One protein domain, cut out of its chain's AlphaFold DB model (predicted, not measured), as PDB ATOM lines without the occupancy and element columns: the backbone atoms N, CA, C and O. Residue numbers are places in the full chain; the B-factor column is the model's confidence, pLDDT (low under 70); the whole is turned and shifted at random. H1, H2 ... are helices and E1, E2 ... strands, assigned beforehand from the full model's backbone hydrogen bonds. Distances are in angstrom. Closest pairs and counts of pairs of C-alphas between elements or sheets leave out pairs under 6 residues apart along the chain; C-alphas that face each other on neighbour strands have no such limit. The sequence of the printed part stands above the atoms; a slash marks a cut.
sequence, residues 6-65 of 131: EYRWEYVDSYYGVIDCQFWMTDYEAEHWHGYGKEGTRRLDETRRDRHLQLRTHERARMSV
ATOM      1  N   GLU A   6     458.807 399.706 484.581       94.12
ATOM      2  CA  GLU A   6     460.113 400.123 484.092       94.12
ATOM      3  C   GLU A   6     460.986 400.635 485.242       94.12
ATOM      4  O   GLU A   6     460.494 401.135 486.262       94.12
ATOM      5  N   TYR A   7     462.294 400.494 485.060       94.75
ATOM      6  CA  TYR A   7     463.325 400.765 486.054       94.75
ATOM      7  C   TYR A   7     464.462 401.561 485.417       94.75
ATOM      8  O   TYR A   7     464.647 401.548 484.194       94.75
ATOM      9  N   ARG A   8     465.247 402.227 486.259       93.69
ATOM     10  CA  ARG A   8     466.584 402.691 485.896       93.69
ATOM     11  C   ARG A   8     467.601 401.590 486.165       93.69
ATOM     12  O   ARG A   8     467.387 400.701 486.991       93.69
ATOM     13  N   TRP A   9     468.700 401.668 485.440       93.62
ATOM     14  CA  TRP A   9     469.772 400.688 485.472       93.62
ATOM     15  C   TRP A   9     471.100 401.413 485.601       93.62
ATOM     16  O   TRP A   9     471.266 402.499 485.057       93.62
ATOM     17  N   GLU A  10     472.058 400.802 486.274       94.00
ATOM     18  CA  GLU A  10     473.442 401.263 486.280       94.00
ATOM     19  C   GLU A  10     474.310 400.201 485.631       94.00
ATOM     20  O   GLU A  10     474.023 399.009 485.749       94.00
ATOM     21  N   TYR A  11     475.369 400.626 484.954       92.81
ATOM     22  CA  TYR A  11     476.400 399.726 484.454       92.81
ATOM     23  C   TYR A  11     477.779 400.303 484.731       92.81
ATOM     24  O   TYR A  11     477.937 401.511 484.909       92.81
ATOM     25  N   VAL A  12     478.784 399.436 484.766       91.31
ATOM     26  CA  VAL A  12     480.176 399.860 484.905       91.31
ATOM     27  C   VAL A  12     480.789 399.987 483.520       91.31
ATOM     28  O   VAL A  12     480.829 399.032 482.742       91.31
ATOM     29  N   ASP A  13     481.264 401.185 483.216       88.00
ATOM     30  CA  ASP A  13     482.078 401.477 482.052       88.00
ATOM     31  C   ASP A  13     483.563 401.440 482.432       88.00
ATOM     32  O   ASP A  13     483.966 401.953 483.478       88.00
ATOM     33  N   SER A  14     484.392 400.833 481.583       84.88
ATOM     34  CA  SER A  14     485.823 400.662 481.857       84.88
ATOM     35  C   SER A  14     486.602 401.979 481.881       84.88
ATOM     36  O   SER A  14     487.686 402.026 482.460       84.88
ATOM     37  N   TYR A  15     486.073 403.036 481.264       84.19
ATOM     38  CA  TYR A  15     486.710 404.344 481.185       84.19
ATOM     39  C   TYR A  15     486.109 405.341 482.183       84.19
ATOM     40  O   TYR A  15     486.838 406.140 482.770       84.19
ATOM     41  N   TYR A  16     484.791 405.291 482.398       84.94
ATOM     42  CA  TYR A  16     484.064 406.290 483.195       84.94
ATOM     43  C   TYR A  16     483.576 405.793 484.567       84.94
ATOM     44  O   TYR A  16     483.068 406.593 485.352       84.94
ATOM     45  N   GLY A  17     483.740 404.507 484.890       88.31
ATOM     46  CA  GLY A  17     483.259 403.930 486.145       88.31
ATOM     47  C   GLY A  17     481.751 403.659 486.128       88.31
ATOM     48  O   GLY A  17     481.195 403.288 485.098       88.31
ATOM     49  N   VAL A  18     481.080 403.789 487.276       91.19
ATOM     50  CA  VAL A  18     479.634 403.520 487.385       91.19
ATOM     51  C   VAL A  18     478.846 404.615 486.664       91.19
ATOM     52  O   VAL A  18     478.920 405.786 487.031       91.19
ATOM     53  N   ILE A  19     478.068 404.224 485.656       89.69
ATOM     54  CA  ILE A  19     477.183 405.102 484.895       89.69
ATOM     55  C   ILE A  19     475.731 404.765 485.223       89.69
ATOM     56  O   ILE A  19     475.276 403.639 485.014       89.69
ATOM     57  N   ASP A  20     474.993 405.783 485.657       89.19
ATOM     58  CA  ASP A  20     473.546 405.731 485.829       89.19
ATOM     59  C   ASP A  20     472.825 405.990 484.497       89.19
ATOM     60  O   ASP A  20     472.918 407.066 483.895       89.19
ATOM     61  N   CYS A  21     472.100 404.980 484.019       83.75
ATOM     62  CA  CYS A  21     471.349 405.044 482.780       83.75
ATOM     63  C   CYS A  21     470.166 406.006 482.941       83.75
ATOM     64  O   CYS A  21     469.281 405.839 483.785       83.75
ATOM     65  N   GLN A  22     470.127 407.044 482.109       84.44
ATOM     66  CA  GLN A  22     469.037 408.025 482.117       84.44
ATOM     67  C   GLN A  22     467.776 407.532 481.387       84.44
ATOM     68  O   GLN A  22     466.771 408.243 481.337       84.44
ATOM     69  N   PHE A  23     467.812 406.315 480.841       86.31
ATOM     70  CA  PHE A  23     466.673 405.686 480.185       86.31
ATOM     71  C   PHE A  23     465.890 404.810 481.161       86.31
ATOM     72  O   PHE A  23     466.449 404.151 482.036       86.31
ATOM     73  N   TRP A  24     464.575 404.809 480.978       90.88
ATOM     74  CA  TRP A  24     463.652 403.941 481.691       90.88
ATOM     75  C   TRP A  24     463.357 402.732 480.820       90.88
ATOM     76  O   TRP A  24     462.925 402.901 479.681       90.88
ATOM     77  N   MET A  25     463.616 401.539 481.343       92.81
ATOM     78  CA  MET A  25     463.512 400.299 480.577       92.81
ATOM     79  C   MET A  25     462.713 399.259 481.348       92.81
ATOM     80  O   MET A  25     462.842 399.145 482.571       92.81
ATOM     81  N   THR A  26     461.898 398.493 480.630       93.38
ATOM     82  CA  THR A  26     461.356 397.233 481.152       93.38
ATOM     83  C   THR A  26     462.476 396.198 481.261       93.38
ATOM     84  O   THR A  26     463.532 396.363 480.650       93.38
ATOM     85  N   ASP A  27     462.256 395.110 482.000       91.19
ATOM     86  CA  ASP A  27     463.241 394.021 482.067       91.19
ATOM     87  C   ASP A  27     463.542 393.448 480.664       91.19
ATOM     88  O   ASP A  27     464.699 393.234 480.320       91.19
ATOM     89  N   TYR A  28     462.523 393.329 479.802       92.25
ATOM     90  CA  TYR A  28     462.683 392.891 478.409       92.25
ATOM     91  C   TYR A  28     463.519 393.864 477.559       92.25
ATOM     92  O   TYR A  28     464.349 393.449 476.754       92.25
ATOM     93  N   GLU A  29     463.324 395.176 477.711       91.50
ATOM     94  CA  GLU A  29     464.137 396.173 476.997       91.50
ATOM     95  C   GLU A  29     465.572 396.207 477.520       91.50
ATOM     96  O   GLU A  29     466.508 396.369 476.735       91.50
ATOM     97  N   ALA A  30     465.749 396.017 478.831       90.81
ATOM     98  CA  ALA A  30     467.060 395.937 479.445       90.81
ATOM     99  C   ALA A  30     467.858 394.763 478.872       90.81
ATOM    100  O   ALA A  30     469.017 394.960 478.542       90.81
ATOM    101  N   GLU A  31     467.247 393.600 478.625       92.44
ATOM    102  CA  GLU A  31     467.922 392.452 477.989       92.44
ATOM    103  C   GLU A  31     468.581 392.777 476.636       92.44
ATOM    104  O   GLU A  31     469.559 392.137 476.251       92.44
ATOM    105  N   HIS A  32     468.079 393.792 475.928       90.12
ATOM    106  CA  HIS A  32     468.577 394.222 474.620       90.12
ATOM    107  C   HIS A  32     469.504 395.449 474.696       90.12
ATOM    108  O   HIS A  32     470.014 395.915 473.674       90.12
ATOM    109  N   TRP A  33     469.724 396.002 475.889       90.56
ATOM    110  CA  TRP A  33     470.553 397.181 476.115       90.56
ATOM    111  C   TRP A  33     472.040 396.821 476.248       90.56
ATOM    112  O   TRP A  33     472.408 395.819 476.856       90.56
ATOM    113  N   HIS A  34     472.934 397.677 475.732       86.31
ATOM    114  CA  HIS A  34     474.383 397.409 475.660       86.31
ATOM    115  C   HIS A  34     475.065 397.197 477.019       86.31
ATOM    116  O   HIS A  34     476.190 396.690 477.063       86.31
ATOM    117  N   GLY A  35     474.453 397.675 478.103       85.44
ATOM    118  CA  GLY A  35     474.945 397.511 479.469       85.44
ATOM    119  C   GLY A  35     474.572 396.164 480.086       85.44
ATOM    120  O   GLY A  35     475.246 395.714 481.002       85.44
ATOM    121  N   TYR A  36     473.538 395.490 479.586       89.38
ATOM    122  CA  TYR A  36     472.964 394.319 480.240       89.38
ATOM    123  C   TYR A  36     473.911 393.116 480.278       89.38
ATOM    124  O   TYR A  36     474.659 392.853 479.338       89.38
ATOM    125  N   GLY A  37     473.897 392.393 481.402       86.19
ATOM    126  CA  GLY A  37     474.743 391.219 481.635       86.19
ATOM    127  C   GLY A  37     476.232 391.512 481.869       86.19
ATOM    128  O   GLY A  37     476.988 390.580 482.134       86.19
ATOM    129  N   LYS A  38     476.675 392.775 481.802       88.94
ATOM    130  CA  LYS A  38     478.061 393.148 482.122       88.94
ATOM    131  C   LYS A  38     478.296 393.172 483.628       88.94
ATOM    132  O   LYS A  38     477.396 393.511 484.398       88.94
ATOM    133  N   GLU A  39     479.522 392.867 484.044       86.69
ATOM    134  CA  GLU A  39     479.927 392.916 485.449       86.69
ATOM    135  C   GLU A  39     479.661 394.304 486.058       86.69
ATOM    136  O   GLU A  39     479.945 395.334 485.446       86.69
ATOM    137  N   GLY A  40     479.054 394.329 487.246       85.69
ATOM    138  CA  GLY A  40     478.650 395.565 487.923       85.69
ATOM    139  C   GLY A  40     477.355 396.202 487.406       85.69
ATOM    140  O   GLY A  40     476.929 397.218 487.950       85.69
ATOM    141  N   THR A  41     476.698 395.610 486.404       91.12
ATOM    142  CA  THR A  41     475.380 396.074 485.949       91.12
ATOM    143  C   THR A  41     474.303 395.681 486.941       91.12
ATOM    144  O   THR A  41     474.203 394.518 487.330       91.12
ATOM    145  N   ARG A  42     473.467 396.644 487.336       92.75
ATOM    146  CA  ARG A  42     472.377 396.408 488.284       92.75
ATOM    147  C   ARG A  42     471.123 397.190 487.935       92.75
ATOM    148  O   ARG A  42     471.182 398.324 487.460       92.75
ATOM    149  N   ARG A  43     469.980 396.577 488.230       93.69
ATOM    150  CA  ARG A  43     468.680 397.245 488.237       93.69
ATOM    151  C   ARG A  43     468.538 398.056 489.521       93.69
ATOM    152  O   ARG A  43     468.888 397.572 490.595       93.69
ATOM    153  N   LEU A  44     467.997 399.264 489.420       92.75
ATOM    154  CA  LEU A  44     467.676 400.096 490.577       92.75
ATOM    155  C   LEU A  44     466.207 399.894 490.958       92.75
ATOM    156  O   LEU A  44     465.329 400.621 490.490       92.75
ATOM    157  N   ASP A  45     465.922 398.895 491.795       90.56
ATOM    158  CA  ASP A  45     464.546 398.523 492.171       90.56
ATOM    159  C   ASP A  45     463.762 399.677 492.825       90.56
ATOM    160  O   ASP A  45     462.552 399.806 492.634       90.56
ATOM    161  N   GLU A  46     464.454 400.572 493.534       91.25
ATOM    162  CA  GLU A  46     463.893 401.783 494.151       91.25
ATOM    163  C   GLU A  46     463.315 402.786 493.144       91.25
ATOM    164  O   GLU A  46     462.487 403.622 493.503       91.25
ATOM    165  N   THR A  47     463.706 402.688 491.872       89.81
ATOM    166  CA  THR A  47     463.217 403.580 490.816       89.81
ATOM    167  C   THR A  47     461.924 403.094 490.166       89.81
ATOM    168  O   THR A  47     461.350 403.828 489.369       89.81
ATOM    169  N   ARG A  48     461.426 401.897 490.509       92.69
ATOM    170  CA  ARG A  48     460.268 401.253 489.870       92.69
ATOM    171  C   ARG A  48     459.095 402.208 489.629       92.69
ATOM    172  O   ARG A  48     458.533 402.770 490.570       92.69
ATOM    173  N   ARG A  49     458.637 402.287 488.377       92.12
ATOM    174  CA  ARG A  49     457.441 403.055 488.002       92.12
ATOM    175  C   ARG A  49     456.611 402.351 486.935       92.12
ATOM    176  O   ARG A  49     457.142 401.591 486.132       92.12
ATOM    177  N   ASP A  50     455.307 402.614 486.933       91.38
ATOM    178  CA  ASP A  50     454.403 402.108 485.898       91.38
ATOM    179  C   ASP A  50     454.465 403.032 484.682       91.38
ATOM    180  O   ASP A  50     454.135 404.221 484.780       91.38
ATOM    181  N   ARG A  51     454.872 402.479 483.538       88.12
ATOM    182  CA  ARG A  51     454.952 403.176 482.253       88.12
ATOM    183  C   ARG A  51     453.603 403.747 481.833       88.12
ATOM    184  O   ARG A  51     453.560 404.826 481.245       88.12
ATOM    185  N   HIS A  52     452.500 403.067 482.141       87.06
ATOM    186  CA  HIS A  52     451.163 403.526 481.761       87.06
ATOM    187  C   HIS A  52     450.710 404.764 482.539       87.06
ATOM    188  O   HIS A  52     449.847 405.497 482.063       87.06
ATOM    189  N   LEU A  53     451.312 405.022 483.703       86.00
ATOM    190  CA  LEU A  53     451.058 406.214 484.516       86.00
ATOM    191  C   LEU A  53     451.998 407.378 484.175       86.00
ATOM    192  O   LEU A  53     451.827 408.479 484.698       86.00
ATOM    193  N   GLN A  54     453.002 407.159 483.318       80.75
ATOM    194  CA  GLN A  54     453.894 408.223 482.875       80.75
ATOM    195  C   GLN A  54     453.257 409.008 481.728       80.75
ATOM    196  O   GLN A  54     452.789 408.433 480.747       80.75
ATOM    197  N   LEU A  55     453.318 410.339 481.822       71.69
ATOM    198  CA  LEU A  55     453.018 411.218 480.692       71.69
ATOM    199  C   LEU A  55     453.901 410.818 479.513       71.69
ATOM    200  O   LEU A  55     455.130 410.745 479.641       71.69
ATOM    201  N   ARG A  56     453.287 410.576 478.355       68.00
ATOM    202  CA  ARG A  56     454.044 410.215 477.160       68.00
ATOM    203  C   ARG A  56     454.961 411.380 476.792       68.00
ATOM    204  O   ARG A  56     454.613 412.544 476.981       68.00
ATOM    205  N   THR A  57     456.134 411.099 476.226       58.91
ATOM    206  CA  THR A  57     457.158 412.118 475.912       58.91
ATOM    207  C   THR A  57     456.605 413.317 475.130       58.91
ATOM    208  O   THR A  57     457.036 414.445 475.345       58.91
ATOM    209  N   HIS A  58     455.597 413.109 474.275       53.50
ATOM    210  CA  HIS A  58     454.929 414.187 473.541       53.50
ATOM    211  C   HIS A  58     454.022 415.071 474.414       53.50
ATOM    212  O   HIS A  58     453.896 416.259 474.142       53.50
ATOM    213  N   GLU A  59     453.406 414.524 475.460       56.53
ATOM    214  CA  GLU A  59     452.625 415.279 476.449       56.53
ATOM    215  C   GLU A  59     453.565 416.077 477.354       56.53
ATOM    216  O   GLU A  59     453.341 417.261 477.589       56.53
ATOM    217  N   ARG A  60     454.690 415.472 477.761       53.41
ATOM    218  CA  ARG A  60     455.725 416.143 478.560       53.41
ATOM    219  C   ARG A  60     456.395 417.290 477.794       53.41
ATOM    220  O   ARG A  60     456.534 418.379 478.342       53.41
ATOM    221  N   ALA A  61     456.721 417.085 476.515       51.38
ATOM    222  CA  ALA A  61     457.285 418.121 475.646       51.38
ATOM    223  C   ALA A  61     456.313 419.291 475.410       51.38
ATOM    224  O   ALA A  61     456.733 420.444 475.370       51.38
ATOM    225  N   ARG A  62     455.002 419.029 475.317       53.19
ATOM    226  CA  ARG A  62     453.987 420.094 475.212       53.19
ATOM    227  C   ARG A  62     453.918 420.981 476.457       53.19
ATOM    228  O   ARG A  62     453.545 422.141 476.334       53.19
ATOM    229  N   MET A  63     454.280 420.457 477.628       54.34
ATOM    230  CA  MET A  63     454.256 421.205 478.890       54.34
ATOM    231  C   MET A  63     455.570 421.937 479.201       54.34
ATOM    232  O   MET A  63     455.558 422.861 480.010       54.34
ATOM    233  N   SER A  64     456.696 421.545 478.592       50.78
ATOM    234  CA  SER A  64     458.032 422.028 478.979       50.78
ATOM    235  C   SER A  64     458.789 422.816 477.910       50.78
ATOM    236  O   SER A  64     459.891 423.283 478.191       50.78
ATOM    237  N   VAL A  65     458.263 422.955 476.690       49.97
ATOM    238  CA  VAL A  65     458.939 423.720 475.633       49.97
ATOM    239  C   VAL A  65     458.441 425.170 475.673       49.97
ATOM    240  O   VAL A  65     457.300 425.425 475.283       49.97
TER     241      VAL A  65
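What this domain is: This is residues 6 to 65 of the 131 residues of an uncharacterized protein of Burkholderia sp. Bp8998 (UniProt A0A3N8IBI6). A small, twisted sheet of three strands has the short helix H1 grazing it, and a tail, residues 53 to 65 with helix H2, sticks out from the body. E2 and E3 pair with different parts of the inner strand E1, and E3 bends sharply. The 60 printed residues hold, in order, E1, E2, H1, E3 and H2, and the class is mixed, helices and strands. The sheet runs E2, E1, E3, antiparallel; the whole is loose, with a radius of gyration of the C-alphas of 13.4 A, and elongated, spanning 38 by 23 by 21 A.

How they stand to each other: Start at E1, residues 6 to 13, an inner strand. With E2, residues 17 to 20, it forms a hairpin at 164 degrees, where N 13 and O 17 are 2.8 A apart, within hydrogen-bond range. E3, residues 42 to 50, is its other antiparallel neighbour at 157 degrees, with N 10 and O 42 at 2.9 A. The pairing is staggered: E1 pairs with E3 over residues 6 to 10 and with E2 over 10 to 13. The sheet is only just strongly twisted, its C-alphas up to 4.0 A off the best plane. H1, residues 27 to 31, only grazes the sheet with residues 27 to 30; the closest C-alphas of E1 and H1, Glu 6 and Asp 27, are 7.1 A apart. E2, H1 and E3 make a split strand-helix-strand unit, two strands running the same way with E1 between them, its crossover right-handed. H2, residues 57 to 64, is not on the sheet and is apart from H1. In H1 and H2 every O i to N i+4 pair is within hydrogen-bond range.

Where its parts are: Find C-alpha 6 at (460.113, 400.123, 484.092); from there E1 runs 22.1 A. E3 spans 19.0 A, bends by 76 degrees at residue 46 and ends at (454.403, 402.108, 485.898). H2 spans 10.4 A.

The domain as a whole: The C-alphas of Glu 39 and Arg 62 are the two farthest apart, 38.9 A. The printed part has no cut and no long link. Residues 56 to 65 have pLDDT under 70.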